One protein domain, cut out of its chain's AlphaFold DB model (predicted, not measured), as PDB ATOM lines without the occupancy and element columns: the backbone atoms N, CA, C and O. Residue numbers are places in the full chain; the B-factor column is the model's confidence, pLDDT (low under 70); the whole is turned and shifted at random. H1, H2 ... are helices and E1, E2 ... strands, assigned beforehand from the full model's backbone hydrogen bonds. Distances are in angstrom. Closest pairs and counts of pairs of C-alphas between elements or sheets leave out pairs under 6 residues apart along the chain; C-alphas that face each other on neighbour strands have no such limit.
ATOM      1  N   VAL A  12      32.548  35.625 139.125       41.62
ATOM      2  CA  VAL A  12      33.986  35.877 139.284       41.62
ATOM      3  C   VAL A  12      34.341  37.071 138.410       41.62
ATOM      4  O   VAL A  12      34.232  36.994 137.190       41.62
ATOM      5  N   LYS A  13      34.769  38.186 139.006       45.22
ATOM      6  CA  LYS A  13      35.193  39.361 138.232       45.22
ATOM      7  C   LYS A  13      36.711  39.481 138.225       45.22
ATOM      8  O   LYS A  13      37.383  39.164 139.201       45.22
ATOM      9  N   TYR A  14      37.267  39.903 137.100       44.12
ATOM     10  CA  TYR A  14      38.706  39.967 136.876       44.12
ATOM     11  C   TYR A  14      39.181  41.423 136.753       44.12
ATOM     12  O   TYR A  14      38.545  42.240 136.087       44.12
ATOM     13  N   HIS A  15      40.332  41.738 137.354       49.91
ATOM     14  CA  HIS A  15      40.931  43.070 137.414       49.91
ATOM     15  C   HIS A  15      42.465  43.056 137.254       49.91
ATOM     16  O   HIS A  15      43.145  43.003 138.264       49.91
ATOM     17  N   ASN A  16      43.007  43.252 136.038       38.72
ATOM     18  CA  ASN A  16      44.381  43.722 135.675       38.72
ATOM     19  C   ASN A  16      45.416  42.727 135.082       38.72
ATOM     20  O   ASN A  16      45.967  41.930 135.825       38.72
ATOM     21  N   LEU A  17      45.794  42.917 133.804       33.56
ATOM     22  CA  LEU A  17      47.150  43.123 133.210       33.56
ATOM     23  C   LEU A  17      46.921  43.840 131.834       33.56
ATOM     24  O   LEU A  17      45.758  43.920 131.435       33.56
ATOM     25  N   PRO A  18      47.922  44.449 131.144       41.22
ATOM     26  CA  PRO A  18      47.706  45.532 130.167       41.22
ATOM     27  C   PRO A  18      46.923  45.102 128.919       41.22
ATOM     28  O   PRO A  18      46.780  43.914 128.648       41.22
ATOM     29  N   SER A  19      46.433  46.090 128.163       38.75
ATOM     30  CA  SER A  19      45.570  45.939 126.982       38.75
ATOM     31  C   SER A  19      45.953  44.815 126.033       38.75
ATOM     32  O   SER A  19      47.123  44.640 125.687       38.75
ATOM     33  N   GLY A  20      44.920  44.166 125.496       52.41
ATOM     34  CA  GLY A  20      45.021  43.208 124.404       52.41
ATOM     35  C   GLY A  20      45.272  41.785 124.894       52.41
ATOM     36  O   GLY A  20      44.744  41.368 125.920       52.41
ATOM     37  N   ARG A  21      46.115  41.052 124.157       46.78
ATOM     38  CA  ARG A  21      46.334  39.592 124.239       46.78
ATOM     39  C   ARG A  21      46.523  38.999 125.641       46.78
ATOM     40  O   ARG A  21      46.266  37.816 125.829       46.78
ATOM     41  N   ALA A  22      46.980  39.781 126.622       47.06
ATOM     42  CA  ALA A  22      47.089  39.316 128.001       47.06
ATOM     43  C   ALA A  22      45.713  39.005 128.615       47.06
ATOM     44  O   ALA A  22      45.608  38.012 129.330       47.06
ATOM     45  N   THR A  23      44.683  39.810 128.320       52.16
ATOM     46  CA  THR A  23      43.285  39.606 128.743       52.16
ATOM     47  C   THR A  23      42.662  38.407 128.020       52.16
ATOM     48  O   THR A  23      42.144  37.509 128.679       52.16
ATOM     49  N   ASP A  24      42.877  38.286 126.706       56.66
ATOM     50  CA  ASP A  24      42.370  37.167 125.889       56.66
ATOM     51  C   ASP A  24      42.863  35.791 126.385       56.66
ATOM     52  O   ASP A  24      42.118  34.809 126.430       56.66
ATOM     53  N   CYS A  25      44.132  35.700 126.803       57.19
ATOM     54  CA  CYS A  25      44.685  34.463 127.362       57.19
ATOM     55  C   CYS A  25      44.061  34.098 128.722       57.19
ATOM     56  O   CYS A  25      44.011  32.923 129.086       57.19
ATOM     57  N   ILE A  26      43.584  35.083 129.487       57.75
ATOM     58  CA  ILE A  26      42.978  34.871 130.807       57.75
ATOM     59  C   ILE A  26      41.598  34.250 130.671       57.75
ATOM     60  O   ILE A  26      41.326  33.238 131.326       57.75
ATOM     61  N   GLU A  27      40.755  34.840 129.823       63.03
ATOM     62  CA  GLU A  27      39.436  34.305 129.509       63.03
ATOM     63  C   GLU A  27      39.564  32.868 128.998       63.03
ATOM     64  O   GLU A  27      38.904  31.973 129.526       63.03
ATOM     65  N   ALA A  28      40.489  32.615 128.067       63.62
ATOM     66  CA  ALA A  28      40.705  31.284 127.511       63.62
ATOM     67  C   ALA A  28      41.008  30.227 128.590       63.62
ATOM     68  O   ALA A  28      40.338  29.196 128.635       63.62
ATOM     69  N   GLY A  29      41.960  30.489 129.496       62.72
ATOM     70  CA  GLY A  29      42.323  29.538 130.555       62.72
ATOM     71  C   GLY A  29      41.200  29.319 131.573       62.72
ATOM     72  O   GLY A  29      40.882  28.189 131.934       62.72
ATOM     73  N   VAL A  30      40.544  30.395 132.016       64.50
ATOM     74  CA  VAL A  30      39.469  30.320 133.015       64.50
ATOM     75  C   VAL A  30      38.206  29.664 132.437       64.50
ATOM     76  O   VAL A  30      37.608  28.801 133.085       64.50
ATOM     77  N   LEU A  31      37.812  30.000 131.205       63.78
ATOM     78  CA  LEU A  31      36.661  29.383 130.547       63.78
ATOM     79  C   LEU A  31      36.903  27.900 130.249       63.78
ATOM     80  O   LEU A  31      35.989  27.098 130.418       63.78
ATOM     81  N   GLN A  32      38.118  27.486 129.886       63.69
ATOM     82  CA  GLN A  32      38.385  26.087 129.535       63.69
ATOM     83  C   GLN A  32      38.135  25.103 130.697       63.69
ATOM     84  O   GLN A  32      37.762  23.951 130.466       63.69
ATOM     85  N   SER A  33      38.278  25.545 131.952       60.44
ATOM     86  CA  SER A  33      38.155  24.682 133.140       60.44
ATOM     87  C   SER A  33      36.794  24.732 133.827       60.44
ATOM     88  O   SER A  33      36.404  23.764 134.487       60.44
ATOM     89  N   VAL A  34      36.108  25.877 133.759       62.78
ATOM     90  CA  VAL A  34      34.890  26.162 134.540       62.78
ATOM     91  C   VAL A  34      33.793  26.859 133.722       62.78
ATOM     92  O   VAL A  34      32.862  27.420 134.305       62.78
ATOM     93  N   ALA A  35      33.857  26.798 132.384       61.50
ATOM     94  CA  ALA A  35      32.815  27.317 131.492       61.50
ATOM     95  C   ALA A  35      31.411  26.877 131.929       61.50
ATOM     96  O   ALA A  35      31.153  25.707 132.221       61.50
ATOM     97  N   GLY A  36      30.497  27.847 131.990       64.06
ATOM     98  CA  GLY A  36      29.110  27.644 132.408       64.06
ATOM     99  C   GLY A  36      28.890  27.535 133.922       64.06
ATOM    100  O   GLY A  36      27.741  27.491 134.354       64.06
ATOM    101  N   MET A  37      29.950  27.520 134.741       66.25
ATOM    102  CA  MET A  37      29.850  27.548 136.210       66.25
ATOM    103  C   MET A  37      30.144  28.920 136.814       66.25
ATOM    104  O   MET A  37      29.870  29.121 137.996       66.25
ATOM    105  N   ILE A  38      30.713  29.836 136.032       70.81
ATOM    106  CA  ILE A  38      31.087  31.182 136.463       70.81
ATOM    107  C   ILE A  38      30.574  32.220 135.466       70.81
ATOM    108  O   ILE A  38      30.484  31.945 134.270       70.81
ATOM    109  N   ASN A  39      30.265  33.415 135.963       70.62
ATOM    110  CA  ASN A  39      30.118  34.602 135.123       70.62
ATOM    111  C   ASN A  39      31.429  35.385 135.172       70.62
ATOM    112  O   ASN A  39      31.807  35.796 136.269       70.62
ATOM    113  N   LEU A  40      32.092  35.566 134.029       71.88
ATOM    114  CA  LEU A  40      33.327  36.338 133.925       71.88
ATOM    115  C   LEU A  40      33.001  37.777 133.523       71.88
ATOM    116  O   LEU A  40      32.267  38.007 132.567       71.88
ATOM    117  N   ILE A  41      33.546  38.742 134.261       71.00
ATOM    118  CA  ILE A  41      33.489  40.161 133.894       71.00
ATOM    119  C   ILE A  41      34.913  40.682 133.823       71.00
ATOM    120  O   ILE A  41      35.643  40.642 134.818       71.00
ATOM    121  N   GLU A  42      35.286  41.177 132.652       68.88
ATOM    122  CA  GLU A  42      36.588  41.775 132.412       68.88
ATOM    123  C   GLU A  42      36.544  43.275 132.669       68.88
ATOM    124  O   GLU A  42      35.677  43.994 132.173       68.88
ATOM    125  N   ALA A  43      37.505  43.751 133.450       67.69
ATOM    126  CA  ALA A  43      37.721  45.168 133.667       67.69
ATOM    127  C   ALA A  43      39.232  45.437 133.614       67.69
ATOM    128  O   ALA A  43      39.935  45.200 134.607       67.69
ATOM    129  N   PRO A  44      39.760  45.874 132.458       61.56
ATOM    130  CA  PRO A  44      41.170  46.199 132.323       61.56
ATOM    131  C   PRO A  44      41.498  47.422 133.188       61.56
ATOM    132  O   PRO A  44      40.896  48.484 133.055       61.56
ATOM    133  N   ILE A  45      42.464  47.266 134.094       62.94
ATOM    134  CA  ILE A  45      42.952  48.343 134.960       62.94
ATOM    135  C   ILE A  45      44.415  48.568 134.619       62.94
ATOM    136  O   ILE A  45      45.271  47.849 135.111       62.94
ATOM    137  N   LEU A 242      34.585  36.719 143.751       86.12
ATOM    138  CA  LEU A 242      36.032  36.543 143.691       86.12
ATOM    139  C   LEU A 242      36.616  37.580 142.742       86.12
ATOM    140  O   LEU A 242      36.081  37.770 141.647       86.12
ATOM    141  N   ILE A 243      37.740  38.172 143.144       86.25
ATOM    142  CA  ILE A 243      38.585  38.980 142.274       86.25
ATOM    143  C   ILE A 243      39.861  38.238 141.910       86.25
ATOM    144  O   ILE A 243      40.560  37.692 142.762       86.25
ATOM    145  N   ILE A 244      40.207  38.278 140.629       83.88
ATOM    146  CA  ILE A 244      41.527  37.873 140.153       83.88
ATOM    147  C   ILE A 244      42.198  39.102 139.547       83.88
ATOM    148  O   ILE A 244      41.651  39.711 138.639       83.88
ATOM    149  N   THR A 245      43.376  39.467 140.038       83.44
ATOM    150  CA  THR A 245      44.208  40.553 139.508       83.44
ATOM    151  C   THR A 245      45.544  40.025 139.022       83.44
ATOM    152  O   THR A 245      45.795  38.836 139.151       83.44
ATOM    153  N   ALA A 246      46.399  40.837 138.415       77.56
ATOM    154  CA  ALA A 246      47.750  40.431 138.051       77.56
ATOM    155  C   ALA A 246      48.689  41.635 137.895       77.56
ATOM    156  O   ALA A 246      48.273  42.788 137.795       77.56
ATOM    157  N   GLU A 247      49.988  41.346 137.896       74.69
ATOM    158  CA  GLU A 247      51.057  42.301 137.604       74.69
ATOM    159  C   GLU A 247      52.289  41.552 137.066       74.69
ATOM    160  O   GLU A 247      52.420  40.341 137.246       74.69
ATOM    161  N   GLY A 248      53.227  42.255 136.426       74.69
ATOM    162  CA  GLY A 248      54.501  41.671 135.993       74.69
ATOM    163  C   GLY A 248      55.368  41.150 137.149       74.69
ATOM    164  O   GLY A 248      56.157  40.223 136.964       74.69
ATOM    165  N   GLY A 249      55.206  41.673 138.364       83.31
ATOM    166  CA  GLY A 249      55.875  41.126 139.538       83.31
ATOM    167  C   GLY A 249      55.291  41.628 140.848       83.31
ATOM    168  O   GLY A 249      54.831  42.764 140.923       83.31
ATOM    169  N   ILE A 250      55.342  40.780 141.874       87.62
ATOM    170  CA  ILE A 250      54.934  41.101 143.241       87.62
ATOM    171  C   ILE A 250      56.152  41.053 144.169       87.62
ATOM    172  O   ILE A 250      56.885  40.072 144.201       87.62
ATOM    173  N   ASP A 251      56.395  42.127 144.911       88.38
ATOM    174  CA  ASP A 251      57.521  42.295 145.838       88.38
ATOM    175  C   ASP A 251      57.150  43.191 147.043       88.38
ATOM    176  O   ASP A 251      55.993  43.585 147.219       88.38
ATOM    177  N   GLU A 252      58.129  43.547 147.881       88.44
ATOM    178  CA  GLU A 252      57.933  44.433 149.040       88.44
ATOM    179  C   GLU A 252      57.391  45.844 148.731       88.44
ATOM    180  O   GLU A 252      56.955  46.550 149.650       88.44
ATOM    181  N   GLN A 253      57.432  46.289 147.474       78.62
ATOM    182  CA  GLN A 253      56.880  47.569 147.034       78.62
ATOM    183  C   GLN A 253      55.407  47.449 146.636       78.62
ATOM    184  O   GLN A 253      54.714  48.464 146.624       78.62
ATOM    185  N   THR A 254      54.899  46.243 146.365       83.69
ATOM    186  CA  THR A 254      53.497  46.019 145.953       83.69
ATOM    187  C   THR A 254      52.488  46.678 146.894       83.69
ATOM    188  O   THR A 254      51.598  47.382 146.402       83.69
ATOM    189  N   PRO A 255      52.613  46.560 148.236       84.62
ATOM    190  CA  PRO A 255      51.674  47.200 149.157       84.62
ATOM    191  C   PRO A 255      51.624  48.727 149.028       84.62
ATOM    192  O   PRO A 255      50.612  49.340 149.374       84.62
ATOM    193  N   ARG A 256      52.685  49.353 148.501       78.25
ATOM    194  CA  ARG A 256      52.913  50.809 148.475       78.25
ATOM    195  C   ARG A 256      52.240  51.529 147.303       78.25
ATOM    196  O   ARG A 256      52.665  52.618 146.936       78.25
ATOM    197  N   GLY A 257      51.186  50.943 146.741       67.56
ATOM    198  CA  GLY A 257      50.350  51.605 145.734       67.56
ATOM    199  C   GLY A 257      50.374  50.970 144.351       67.56
ATOM    200  O   GLY A 257      49.901  51.602 143.413       67.56
ATOM    201  N   ARG A 258      50.876  49.735 144.211       77.69
ATOM    202  CA  ARG A 258      50.693  48.980 142.967       77.69
ATOM    203  C   ARG A 258      49.255  48.478 142.828       77.69
ATOM    204  O   ARG A 258      48.551  48.314 143.830       77.69
ATOM    205  N   ILE A 259      48.840  48.235 141.586       78.56
ATOM    206  CA  ILE A 259      47.450  47.928 141.218       78.56
ATOM    207  C   ILE A 259      46.888  46.714 141.977       78.56
ATOM    208  O   ILE A 259      45.802  46.859 142.538       78.56
ATOM    209  N   PRO A 260      47.590  45.571 142.119       84.38
ATOM    210  CA  PRO A 260      47.037  44.429 142.848       84.38
ATOM    211  C   PRO A 260      46.627  44.768 144.286       84.38
ATOM    212  O   PRO A 260      45.521  44.456 144.720       84.38
ATOM    213  N   SER A 261      47.481  45.495 145.011       85.56
ATOM    214  CA  SER A 261      47.201  45.925 146.389       85.56
ATOM    215  C   SER A 261      46.079  46.957 146.472       85.56
ATOM    216  O   SER A 261      45.441  47.115 147.507       85.56
ATOM    217  N   ALA A 262      45.866  47.720 145.407       79.94
ATOM    218  CA  ALA A 262      44.798  48.697 145.323       79.94
ATOM    219  C   ALA A 262      43.431  48.064 145.213       79.94
ATOM    220  O   ALA A 262      42.536  48.368 145.996       79.94
ATOM    221  N   VAL A 263      43.325  47.176 144.225       82.31
ATOM    222  CA  VAL A 263      42.138  46.395 143.948       82.31
ATOM    223  C   VAL A 263      41.809  45.619 145.211       82.31
ATOM    224  O   VAL A 263      40.701  45.743 145.717       82.31
ATOM    225  N   ALA A 264      42.806  44.959 145.804       87.88
ATOM    226  CA  ALA A 264      42.649  44.264 147.069       87.88
ATOM    227  C   ALA A 264      42.105  45.147 148.203       87.88
ATOM    228  O   ALA A 264      41.166  44.770 148.892       87.88
ATOM    229  N   ARG A 265      42.629  46.360 148.397       85.56
ATOM    230  CA  ARG A 265      42.103  47.254 149.441       85.56
ATOM    231  C   ARG A 265      40.640  47.637 149.225       85.56
ATOM    232  O   ARG A 265      39.903  47.730 150.201       85.56
ATOM    233  N   ILE A 266      40.226  47.857 147.977       81.12
ATOM    234  CA  ILE A 266      38.834  48.192 147.648       81.12
ATOM    235  C   ILE A 266      37.931  46.979 147.893       81.12
ATOM    236  O   ILE A 266      36.877  47.113 148.508       81.12
ATOM    237  N   THR A 267      38.361  45.786 147.477       84.75
ATOM    238  CA  THR A 267      37.570  44.552 147.598       84.75
ATOM    239  C   THR A 267      37.379  44.116 149.042       84.75
ATOM    240  O   THR A 267      36.330  43.575 149.396       84.75
ATOM    241  N   LYS A 268      38.360  44.391 149.910       86.50
ATOM    242  CA  LYS A 268      38.274  44.060 151.337       86.50
ATOM    243  C   LYS A 268      37.234  44.856 152.106       86.50
ATOM    244  O   LYS A 268      36.818  44.396 153.164       86.50
ATOM    245  N   LEU A 269      36.729  45.965 151.565       81.50
ATOM    246  CA  LEU A 269      35.556  46.635 152.138       81.50
ATOM    247  C   LEU A 269      34.294  45.755 152.087       81.50
ATOM    248  O   LEU A 269      33.376  45.971 152.872       81.50
ATOM    249  N   GLN A 270      34.260  44.763 151.192       83.56
ATOM    250  CA  GLN A 270      33.146  43.831 150.988       83.56
ATOM    251  C   GLN A 270      33.525  42.376 151.308       83.56
ATOM    252  O   GLN A 270      32.777  41.463 150.980       83.56
ATOM    253  N   ASP A 271      34.684  42.158 151.942       87.88
ATOM    254  CA  ASP A 271      35.233  40.833 152.272       87.88
ATOM    255  C   ASP A 271      35.378  39.883 151.063       87.88
ATOM    256  O   ASP A 271      35.304  38.660 151.179       87.88
ATOM    257  N   ILE A 272      35.608  40.445 149.873       89.62
ATOM    258  CA  ILE A 272      35.745  39.655 148.647       89.62
ATOM    259  C   ILE A 272      37.179  39.089 148.565       89.62
ATOM    260  O   ILE A 272      38.154  39.830 148.773       89.62
ATOM    261  N   PRO A 273      37.355  37.783 148.280       91.56
ATOM    262  CA  PRO A 273      38.672  37.175 148.113       91.56
ATOM    263  C   PRO A 273      39.376  37.652 146.835       91.56
ATOM    264  O   PRO A 273      38.736  37.958 145.828       91.56
ATOM    265  N   VAL A 274      40.708  37.696 146.870       91.19
ATOM    266  CA  VAL A 274      41.581  38.246 145.830       91.19
ATOM    267  C   VAL A 274      42.735  37.293 145.538       91.19
ATOM    268  O   VAL A 274      43.530  36.964 146.422       91.19
ATOM    269  N   ILE A 275      42.872  36.905 144.271       91.38
ATOM    270  CA  ILE A 275      43.978  36.087 143.764       91.38
ATOM    271  C   ILE A 275      44.826  36.924 142.801       91.38
ATOM    272  O   ILE A 275      44.290  37.552 141.895       91.38
ATOM    273  N   THR A 276      46.149  36.907 142.960       90.00
ATOM    274  CA  THR A 276      47.102  37.657 142.125       90.00
ATOM    275  C   THR A 276      48.144  36.731 141.485       90.00
ATOM    276  O   THR A 276      49.216  36.525 142.059       90.00
ATOM    277  N   PRO A 277      47.903  36.164 140.294       86.69
ATOM    278  CA  PRO A 277      48.966  35.563 139.499       86.69
ATOM    279  C   PRO A 277      49.893  36.671 138.991       86.69
ATOM    280  O   PRO A 277      49.446  37.616 138.346       86.69
ATOM    281  N   ALA A 278      51.180  36.574 139.287       86.69
ATOM    282  CA  ALA A 278      52.189  37.563 138.944       86.69
ATOM    283  C   ALA A 278      53.253  36.963 138.021       86.69
ATOM    284  O   ALA A 278      53.570  35.780 138.126       86.69
ATOM    285  N   GLY A 279      53.845  37.791 137.155       80.50
ATOM    286  CA  GLY A 279      55.012  37.412 136.346       80.50
ATOM    287  C   GLY A 279      56.119  36.811 137.213       80.50
ATOM    288  O   GLY A 279      56.565  35.695 136.992       80.50
ATOM    289  N   THR A 280      56.514  37.528 138.261       83.75
ATOM    290  CA  THR A 280      57.526  37.085 139.227       83.75
ATOM    291  C   THR A 280      57.061  37.306 140.661       83.75
ATOM    292  O   THR A 280      56.289  38.221 140.942       83.75
ATOM    293  N   VAL A 281      57.561  36.485 141.586       91.00
ATOM    294  CA  VAL A 281      57.385  36.673 143.033       91.00
ATOM    295  C   VAL A 281      58.751  36.989 143.628       91.00
ATOM    296  O   VAL A 281      59.640  36.141 143.673       91.00
ATOM    297  N   GLY A 282      58.932  38.243 144.022       89.25
ATOM    298  CA  GLY A 282      60.163  38.787 144.568       89.25
ATOM    299  C   GLY A 282      60.222  38.753 146.094       89.25
ATOM    300  O   GLY A 282      59.301  38.325 146.793       89.25
ATOM    301  N   VAL A 283      61.342  39.247 146.623       91.44
ATOM    302  CA  VAL A 283      61.576  39.353 148.068       91.44
ATOM    303  C   VAL A 283      60.533  40.271 148.707       91.44
ATOM    304  O   VAL A 283      60.277  41.378 148.227       91.44
ATOM    305  N   GLY A 284      59.956  39.825 149.823       92.38
ATOM    306  CA  GLY A 284      58.990  40.606 150.587       92.38
ATOM    307  C   GLY A 284      57.563  40.582 150.035       92.38
ATOM    308  O   GLY A 284      56.733  41.376 150.485       92.38
ATOM    309  N   ALA A 285      57.273  39.711 149.062       92.25
ATOM    310  CA  ALA A 285      55.941  39.546 148.484       92.25
ATOM    311  C   ALA A 285      54.874  39.176 149.528       92.25
ATOM    312  O   ALA A 285      53.724  39.579 149.379       92.25
ATOM    313  N   GLU A 286      55.246  38.502 150.622       93.81
ATOM    314  CA  GLU A 286      54.344  38.108 151.710       93.81
ATOM    315  C   GLU A 286      53.665  39.301 152.395       93.81
ATOM    316  O   GLU A 286      52.567  39.176 152.937       93.81
ATOM    317  N   LYS A 287      54.273  40.492 152.316       92.56
ATOM    318  CA  LYS A 287      53.683  41.741 152.820       92.56
ATOM    319  C   LYS A 287      52.413  42.130 152.063       92.56
ATOM    320  O   LYS A 287      51.592  42.873 152.596       92.56
ATOM    321  N   SER A 288      52.238  41.623 150.846       92.50
ATOM    322  CA  SER A 288      51.051  41.842 150.017       92.50
ATOM    323  C   SER A 288      49.787  41.245 150.636       92.50
ATOM    324  O   SER A 288      48.704  41.793 150.438       92.50
ATOM    325  N   ASN A 289      49.923  40.221 151.486       93.69
ATOM    326  CA  ASN A 289      48.800  39.676 152.251       93.69
ATOM    327  C   ASN A 289      48.198  40.727 153.192       93.69
ATOM    328  O   ASN A 289      46.982  40.875 153.284       93.69
ATOM    329  N   GLY A 290      49.049  41.545 153.821       89.56
ATOM    330  CA  GLY A 290      48.611  42.670 154.652       89.56
ATOM    331  C   GLY A 290      47.919  43.791 153.869       89.56
ATOM    332  O   GLY A 290      47.264  44.635 154.472       89.56
ATOM    333  N   ALA A 291      48.040  43.806 152.537       88.06
ATOM    334  CA  ALA A 291      47.323  44.726 151.658       88.06
ATOM    335  C   ALA A 291      45.987  44.156 151.138       88.06
ATOM    336  O   ALA A 291      45.308  44.841 150.377       88.06
ATOM    337  N   GLY A 292      45.607  42.940 151.549       91.50
ATOM    338  CA  GLY A 292      44.345  42.294 151.182       91.50
ATOM    339  C   GLY A 292      44.438  41.303 150.020       91.50
ATOM    340  O   GLY A 292      43.405  40.844 149.549       91.50
ATOM    341  N   ILE A 293      45.634  40.983 149.522       94.06
ATOM    342  CA  ILE A 293      45.798  39.901 148.541       94.06
ATOM    343  C   ILE A 293      45.759  38.575 149.304       94.06
ATOM    344  O   ILE A 293      46.624  38.341 150.137       94.06
ATOM    345  N   ASP A 294      44.780  37.707 149.053       94.81
ATOM    346  CA  ASP A 294      44.662  36.446 149.805       94.81
ATOM    347  C   ASP A 294      45.605  35.369 149.274       94.81
ATOM    348  O   ASP A 294      46.149  34.568 150.033       94.81
ATOM    349  N   VAL A 295      45.788  35.340 147.954       93.75
ATOM    350  CA  VAL A 295      46.647  34.372 147.273       93.75
ATOM    351  C   VAL A 295      47.414  35.083 146.173       93.75
ATOM    352  O   VAL A 295      46.853  35.876 145.423       93.75
ATOM    353  N   TYR A 296      48.693  34.760 146.024       92.75
ATOM    354  CA  TYR A 296      49.474  35.119 144.848       92.75
ATOM    355  C   TYR A 296      50.294  33.921 144.371       92.75
ATOM    356  O   TYR A 296      50.653  33.044 145.157       92.75
ATOM    357  N   SER A 297      50.584  33.875 143.076       90.12
ATOM    358  CA  SER A 297      51.378  32.810 142.456       90.12
ATOM    359  C   SER A 297      52.279  33.372 141.363       90.12
ATOM    360  O   SER A 297      52.016  34.444 140.831       90.12
ATOM    361  N   SER A 298      53.355  32.660 141.034       89.19
ATOM    362  CA  SER A 298      54.163  32.956 139.849       89.19
ATOM    363  C   SER A 298      53.536  32.288 138.631       89.19
ATOM    364  O   SER A 298      53.167  31.119 138.714       89.19
ATOM    365  N   VAL A 299      53.459  32.997 137.506       83.94
ATOM    366  CA  VAL A 299      53.062  32.408 136.213       83.94
ATOM    367  C   VAL A 299      54.232  31.731 135.504       83.94
ATOM    368  O   VAL A 299      54.025  30.870 134.655       83.94
ATOM    369  N   LEU A 300      55.471  32.088 135.856       81.12
ATOM    370  CA  LEU A 300      56.658  31.449 135.296       81.12
ATOM    371  C   LEU A 300      56.784  30.016 135.817       81.12
ATOM    372  O   LEU A 300      56.889  29.801 137.025       81.12
ATOM    373  N   GLN A 301      56.857  29.059 134.890       76.06
ATOM    374  CA  GLN A 301      56.986  27.620 135.167       76.06
ATOM    375  C   GLN A 301      58.433  27.166 135.447       76.06
ATOM    376  O   GLN A 301      58.716  25.974 135.557       76.06
ATOM    377  N   GLY A 302      59.385  28.097 135.549       77.38
ATOM    378  CA  GLY A 302      60.783  27.781 135.825       77.38
ATOM    379  C   GLY A 302      61.703  28.997 135.801       77.38
ATOM    380  O   GLY A 302      61.281  30.120 135.523       77.38
ATOM    381  N   SER A 303      62.983  28.762 136.089       76.19
ATOM    382  CA  SER A 303      64.018  29.795 136.038       76.19
ATOM    383  C   SER A 303      64.207  30.293 134.607       76.19
ATOM    384  O   SER A 303      64.688  29.563 133.742       76.19
ATOM    385  N   VAL A 304      63.874  31.558 134.366       77.19
ATOM    386  CA  VAL A 304      64.103  32.241 133.089       77.19
ATOM    387  C   VAL A 304      64.924  33.503 133.317       77.19
ATOM    388  O   VAL A 304      64.807  34.172 134.343       77.19
ATOM    389  N   THR A 305      65.779  33.843 132.356       79.75
ATOM    390  CA  THR A 305      66.440  35.153 132.361       79.75
ATOM    391  C   THR A 305      65.435  36.236 131.973       79.75
ATOM    392  O   THR A 305      64.489  35.960 131.239       79.75
ATOM    393  N   LEU A 306      65.657  37.487 132.389       72.12
ATOM    394  CA  LEU A 306      64.787  38.607 132.000       72.12
ATOM    395  C   LEU A 306      64.664  38.743 130.473       72.12
ATOM    396  O   LEU A 306      63.577  38.973 129.958       72.12
ATOM    397  N   HIS A 307      65.765  38.553 129.742       71.38
ATOM    398  CA  HIS A 307      65.753  38.592 128.279       71.38
ATOM    399  C   HIS A 307      64.849  37.503 127.690       71.38
ATOM    400  O   HIS A 307      64.062  37.779 126.790       71.38
ATOM    401  N   MET A 308      64.934  36.274 128.206       73.19
ATOM    402  CA  MET A 308      64.044  35.193 127.781       73.19
ATOM    403  C   MET A 308      62.598  35.461 128.183       73.19
ATOM    404  O   MET A 308      61.711  35.182 127.388       73.19
ATOM    405  N   ALA A 309      62.365  36.033 129.367       69.75
ATOM    406  CA  ALA A 309      61.027  36.391 129.811       69.75
ATOM    407  C   ALA A 309      60.374  37.405 128.855       69.75
ATOM    408  O   ALA A 309      59.234  37.234 128.443       69.75
ATOM    409  N   ILE A 310      61.126  38.419 128.427       68.50
ATOM    410  CA  ILE A 310      60.646  39.408 127.454       68.50
ATOM    411  C   ILE A 310      60.458  38.765 126.069       68.50
ATOM    412  O   ILE A 310      59.425  38.957 125.437       68.50
ATOM    413  N   ALA A 311      61.427  37.973 125.600       70.94
ATOM    414  CA  ALA A 311      61.377  37.349 124.274       70.94
ATOM    415  C   ALA A 311      60.278  36.280 124.139       70.94
ATOM    416  O   ALA A 311      59.798  36.028 123.039       70.94
ATOM    417  N   GLN A 312      59.887  35.642 125.245       75.31
ATOM    418  CA  GLN A 312      58.861  34.597 125.294       75.31
ATOM    419  C   GLN A 312      57.526  35.111 125.849       75.31
ATOM    420  O   GLN A 312      56.734  34.312 126.341       75.31
ATOM    421  N   ALA A 313      57.259  36.417 125.772       67.81
ATOM    422  CA  ALA A 313      56.046  37.022 126.323       67.81
ATOM    423  C   ALA A 313      54.748  36.305 125.884       67.81
ATOM    424  O   ALA A 313      53.849  36.122 126.705       67.81
ATOM    425  N   GLU A 314      54.664  35.828 124.634       66.88
ATOM    426  CA  GLU A 314      53.515  35.038 124.157       66.88
ATOM    427  C   GLU A 314      53.374  33.705 124.903       66.88
ATOM    428  O   GLU A 314      52.301  33.385 125.405       66.88
ATOM    429  N   ARG A 315      54.468  32.954 125.063       71.81
ATOM    430  CA  ARG A 315      54.458  31.690 125.812       71.81
ATOM    431  C   ARG A 315      54.122  31.907 127.286       71.81
ATOM    432  O   ARG A 315      53.344  31.152 127.851       71.81
ATOM    433  N   ILE A 316      54.659  32.962 127.891       71.94
ATOM    434  CA  ILE A 316      54.365  33.324 129.285       71.94
ATOM    435  C   ILE A 316      52.897  33.715 129.448       71.94
ATOM    436  O   ILE A 316      52.320  33.476 130.503       71.94
ATOM    437  N   SER A 317      52.270  34.277 128.412       68.94
ATOM    438  CA  SER A 317      50.830  34.559 128.426       68.94
ATOM    439  C   SER A 317      50.010  33.265 128.477       68.94
ATOM    440  O   SER A 317      49.059  33.186 129.256       68.94
ATOM    441  N   THR A 318      50.427  32.222 127.748       72.31
ATOM    442  CA  THR A 318      49.852  30.870 127.857       72.31
ATOM    443  C   THR A 318      50.095  30.250 129.235       72.31
ATOM    444  O   THR A 318      49.144  29.815 129.877       72.31
ATOM    445  N   ASP A 319      51.327  30.288 129.753       75.69
ATOM    446  CA  ASP A 319      51.645  29.774 131.097       75.69
ATOM    447  C   ASP A 319      50.816  30.494 132.185       75.69
ATOM    448  O   ASP A 319      50.395  29.916 133.193       75.69
ATOM    449  N   ALA A 320      50.538  31.782 131.974       74.25
ATOM    450  CA  ALA A 320      49.695  32.578 132.847       74.25
ATOM    451  C   ALA A 320      48.210  32.188 132.748       74.25
ATOM    452  O   ALA A 320      47.496  32.286 133.750       74.25
ATOM    453  N   ALA A 321      47.730  31.745 131.584       74.25
ATOM    454  CA  ALA A 321      46.397  31.163 131.424       74.25
ATOM    455  C   ALA A 321      46.273  29.856 132.224       74.25
ATOM    456  O   ALA A 321      45.362  29.718 133.040       74.25
ATOM    457  N   GLU A 322      47.244  28.951 132.083       76.56
ATOM    458  CA  GLU A 322      47.289  27.672 132.807       76.56
ATOM    459  C   GLU A 322      47.382  27.870 134.328       76.56
ATOM    460  O   GLU A 322      46.689  27.215 135.110       76.56
ATOM    461  N   THR A 323      48.203  28.825 134.773       80.88
ATOM    462  CA  THR A 323      48.337  29.172 136.198       80.88
ATOM    463  C   THR A 323      47.003  29.646 136.781       80.88
ATOM    464  O   THR A 323      46.653  29.302 137.914       80.88
ATOM    465  N   ARG A 324      46.229  30.415 136.006       76.81
ATOM    466  CA  ARG A 324      44.898  30.904 136.396       76.81
ATOM    467  C   ARG A 324      43.852  29.802 136.399       76.81
ATOM    468  O   ARG A 324      43.083  29.714 137.354       76.81
ATOM    469  N   GLU A 325      43.862  28.937 135.391       79.69
ATOM    470  CA  GLU A 325      43.070  27.706 135.374       79.69
ATOM    471  C   GLU A 325      43.325  26.886 136.647       79.69
ATOM    472  O   GLU A 325      42.387  26.511 137.353       79.69
ATOM    473  N   SER A 326      44.594  26.640 136.972       82.56
ATOM    474  CA  SER A 326      44.983  25.861 138.147       82.56
ATOM    475  C   SER A 326      44.474  26.505 139.439       82.56
ATOM    476  O   SER A 326      43.861  25.827 140.270       82.56
ATOM    477  N   ALA A 327      44.612  27.828 139.575       84.56
ATOM    478  CA  ALA A 327      44.068  28.573 140.708       84.56
ATOM    479  C   ALA A 327      42.539  28.417 140.820       84.56
ATOM    480  O   ALA A 327      42.025  28.115 141.899       84.56
ATOM    481  N   MET A 328      41.802  28.531 139.711       83.00
ATOM    482  CA  MET A 328      40.348  28.344 139.717       83.00
ATOM    483  C   MET A 328      39.939  26.909 140.040       83.00
ATOM    484  O   MET A 328      38.994  26.692 140.805       83.00
ATOM    485  N   ARG A 329      40.670  25.909 139.540       82.69
ATOM    486  CA  ARG A 329      40.461  24.506 139.920       82.69
ATOM    487  C   ARG A 329      40.670  24.302 141.417       82.69
ATOM    488  O   ARG A 329      39.868  23.599 142.031       82.69
ATOM    489  N   MET A 330      41.675  24.940 142.016       87.50
ATOM    490  CA  MET A 330      41.899  24.901 143.466       87.50
ATOM    491  C   MET A 330      40.753  25.553 144.246       87.50
ATOM    492  O   MET A 330      40.278  24.965 145.217       87.50
ATOM    493  N   VAL A 331      40.246  26.708 143.803       85.50
ATOM    494  CA  VAL A 331      39.071  27.359 144.415       85.50
ATOM    495  C   VAL A 331      37.853  26.436 144.360       85.50
ATOM    496  O   VAL A 331      37.211  26.173 145.380       85.50
ATOM    497  N   MET A 332      37.551  25.879 143.186       82.88
ATOM    498  CA  MET A 332      36.411  24.977 143.009       82.88
ATOM    499  C   MET A 332      36.571  23.679 143.802       82.88
ATOM    500  O   MET A 332      35.591  23.157 144.339       82.88
ATOM    501  N   PHE A 333      37.795  23.166 143.913       85.19
ATOM    502  CA  PHE A 333      38.114  22.034 144.772       85.19
ATOM    503  C   PHE A 333      37.866  22.361 146.248       85.19
ATOM    504  O   PHE A 333      37.178  21.596 146.922       85.19
ATOM    505  N   GLY A 334      38.317  23.524 146.728       85.75
ATOM    506  CA  GLY A 334      38.042  24.007 148.084       85.75
ATOM    507  C   GLY A 334      36.543  24.081 148.392       85.75
ATOM    508  O   GLY A 334      36.095  23.555 149.409       85.75
ATOM    509  N   ARG A 335      35.735  24.611 147.462       82.19
ATOM    510  CA  ARG A 335      34.265  24.635 147.599       82.19
ATOM    511  C   ARG A 335      33.635  23.243 147.639       82.19
ATOM    512  O   ARG A 335      32.603  23.046 148.275       82.19
ATOM    513  N   ARG A 336      34.209  22.264 146.931       82.25
ATOM    514  CA  ARG A 336      33.744  20.868 146.992       82.25
ATOM    515  C   ARG A 336      34.120  20.219 148.321       82.25
ATOM    516  O   ARG A 336      33.280  19.522 148.877       82.25
ATOM    517  N   LEU A 337      35.328  20.475 148.833       82.25
ATOM    518  CA  LEU A 337      35.763  20.000 150.150       82.25
ATOM    519  C   LEU A 337      34.865  20.526 151.270       82.25
ATOM    520  O   LEU A 337      34.466  19.757 152.139       82.25
ATOM    521  N   GLU A 338      34.484  21.802 151.228       79.38
ATOM    522  CA  GLU A 338      33.552  22.383 152.201       79.38
ATOM    523  C   GLU A 338      32.222  21.610 152.269       79.38
ATOM    524  O   GLU A 338      31.691  21.384 153.353       79.38
ATOM    525  N   LYS A 339      31.710  21.139 151.125       78.88
ATOM    526  CA  LYS A 339      30.460  20.365 151.055       78.88
ATOM    527  C   LYS A 339      30.600  18.922 151.538       78.88
ATOM    528  O   LYS A 339      29.603  18.326 151.941       78.88
ATOM    529  N   THR A 340      31.790  18.330 151.441       77.44
ATOM    530  CA  THR A 340      32.022  16.913 151.767       77.44
ATOM    531  C   THR A 340      32.604  16.696 153.162       77.44
ATOM    532  O   THR A 340      32.483  15.596 153.703       77.44
ATOM    533  N   MET A 341      33.215  17.713 153.773       65.75
ATOM    534  CA  MET A 341      33.824  17.619 155.101       65.75
ATOM    535  C   MET A 341      32.822  17.955 156.217       65.75
ATOM    536  O   MET A 341      32.116  18.956 156.172       65.75
ATOM    537  N   THR A 342      32.767  17.125 157.263       59.62
ATOM    538  CA  THR A 342      31.876  17.353 158.417       59.62
ATOM    539  C   THR A 342      32.445  18.405 159.389       59.62
ATOM    540  O   THR A 342      33.669  18.480 159.550       59.62
ATOM    541  N   PRO A 343      31.604  19.177 160.113       58.31
ATOM    542  CA  PRO A 343      32.034  20.295 160.973       58.31
ATOM    543  C   PRO A 343      33.117  19.961 162.017       58.31
ATOM    544  O   PRO A 343      33.967  20.799 162.314       58.31
ATOM    545  N   ARG A 344      33.160  18.716 162.522       55.94
ATOM    546  CA  ARG A 344      34.171  18.252 163.500       55.94
ATOM    547  C   ARG A 344      35.615  18.317 162.986       55.94
ATOM    548  O   ARG A 344      36.543  18.358 163.787       55.94
ATOM    549  N   SER A 345      35.819  18.330 161.670       58.78
ATOM    550  CA  SER A 345      37.155  18.415 161.065       58.78
ATOM    551  C   SER A 345      37.732  19.842 161.062       58.78
ATOM    552  O   SER A 345      38.949  20.005 161.164       58.78
ATOM    553  N   TRP A 346      36.880  20.876 161.040       53.19
ATOM    554  CA  TRP A 346      37.298  22.285 160.988       53.19
ATOM    555  C   TRP A 346      37.799  22.826 162.334       53.19
ATOM    556  O   TRP A 346      38.810  23.532 162.384       53.19
ATOM    557  N   GLU A 347      37.142  22.476 163.442       53.53
ATOM    558  CA  GLU A 347      37.547  22.923 164.785       53.53
ATOM    559  C   GLU A 347      38.891  22.320 165.222       53.53
ATOM    560  O   GLU A 347      39.724  23.019 165.805       53.53
ATOM    561  N   GLY A 348      39.153  21.058 164.861       54.94
ATOM    562  CA  GLY A 348      40.429  20.391 165.141       54.94
ATOM    563  C   GLY A 348      41.624  20.998 164.393       54.94
ATOM    564  O   GLY A 348      42.735  21.016 164.924       54.94
ATOM    565  N   LEU A 349      41.406  21.543 163.190       54.25
ATOM    566  CA  LEU A 349      42.439  22.242 162.414       54.25
ATOM    567  C   LEU A 349      42.693  23.664 162.941       54.25
ATOM    568  O   LEU A 349      43.850  24.043 163.121       54.25
ATOM    569  N   ARG A 350      41.640  24.422 163.293       48.62
ATOM    570  CA  ARG A 350      41.779  25.769 163.890       48.62
ATOM    571  C   ARG A 350      42.492  25.761 165.245       48.62
ATOM    572  O   ARG A 350      43.201  26.712 165.564       48.62
ATOM    573  N   GLN A 351      42.331  24.705 166.046       48.97
ATOM    574  CA  GLN A 351      43.059  24.568 167.316       48.97
ATOM    575  C   GLN A 351      44.556  24.281 167.126       48.97
ATOM    576  O   GLN A 351      45.351  24.623 167.999       48.97
ATOM    577  N   ARG A 352      44.958  23.687 165.995       50.44
ATOM    578  CA  ARG A 352      46.367  23.383 165.702       50.44
ATOM    579  C   ARG A 352      47.131  24.556 165.087       50.44
ATOM    580  O   ARG A 352      48.327  24.634 165.306       50.44
ATOM    581  N   SER A 353      46.465  25.474 164.384       41.53
ATOM    582  CA  SER A 353      47.111  26.651 163.772       41.53
ATOM    583  C   SER A 353      47.280  27.853 164.716       41.53
ATOM    584  O   SER A 353      47.795  28.885 164.298       41.53
ATOM    585  N   ARG A 354      46.793  27.760 165.963       40.75
ATOM    586  CA  ARG A 354      46.957  28.774 167.026       40.75
ATOM    587  C   ARG A 354      48.035  28.404 168.063       40.75
ATOM    588  O   ARG A 354      48.120  29.068 169.093       40.75
TER     589      ARG A 354
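AT A GLANCE: This is residues 12 to 45 and 242 to 354 of the 355 residues of an uncharacterized protein of Dothistroma septosporum (strain NZE10 / CBS 128990) (UniProt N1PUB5). A strongly twisted sheet of six parallel strands forms the core, with H2 and H3 covering one face and H1 and the long helix H5 the other. H5 runs on past the sheet, and beyond it residues 339 to 345 and 347 to 354, with most of H6, stick out as an arm. The printed part has 147 residues, with six named helices and six named strands in the order E1 H1 E2 E3 E4 H2 E5 H3 E6 H4 H5 H6; its class is mixed, helices and strands. It is compact, with a radius of gyration of the C-alphas of 16.2 A and spans of 51 by 36 by 31 A.

IN THESE COORDINATES: E1 is residues 12 to 15, from C-alpha 12 at (33.986, 35.877, 139.284). H1, residues 21 to 34, is 20.4 A long, and E2 is residues 39 to 42. After the cut come E3, residues 242 to 245, E4, 247 to 250, and H2, 259 to 270, 17.8 A. E5, 274 to 281, 16.1 A long, bends by 85 degrees at residue 278. H3 is residues 285 to 291, E6 295 to 298 and H4 306 to 311. H5, 313 to 340, is 40.4 A long; H6, 344 to 352, ends at C-alpha 352 at (46.367, 23.383, 165.702).

HOW THE PARTS SIT: The sheet is branched. E2 and E3 lie on opposite sides of E1, with N 14 to O 41 at 2.9 A and N 15 to O 244 at 2.7 A. E3 and E4 lie on one side of E5, with N 245 to O 275 at 2.8 A and N 250 to O 280 at 2.9 A; E6 is on the other side, with N 278 to O 297 at 2.8 A. E1 H1 E2, E4 H2 E5 and E5 H3 E6 are strand-helix-strand units, parallel neighbour strands joined through a helix, with right-handed crossovers. H2 is over E3 at a height over the sheet of 9.3 A, and touches H3 at Ser 261 and Ala 291, C-alphas 5.4 A apart. H1 touches H5 on the opposite face, with the C-alphas of Gly 29 and Ala 321 4.5 A apart, at a shallow tilt of 30 degrees, the same way. H4 is close to H5 but not clearly touching, at 7.4 A between the C-alphas of Ala 309 and Ile 316. Every O i to N i+4 pair is within hydrogen-bond range in H4; the counts are 8 of 10 in H1, 6 of 8 in H2, 23 of 24 in H5, 0 of 3 in H3 and 2 of 5 in H6, where O i to N i+3 gives 4 of 4 in H3 and 3 of 6 in H6.

THE WHOLE: The C-alphas of His 307 and Arg 344 are the farthest apart, 51.5 A. Residues 46 to 241 are not printed, with 16.2 A between C-alphas 45 and 242. Of the links printed whole, none is long. The mean pLDDT of the printed part is 73.9, with 50 residues under 70, among them 12 to 37 and 341 to 354.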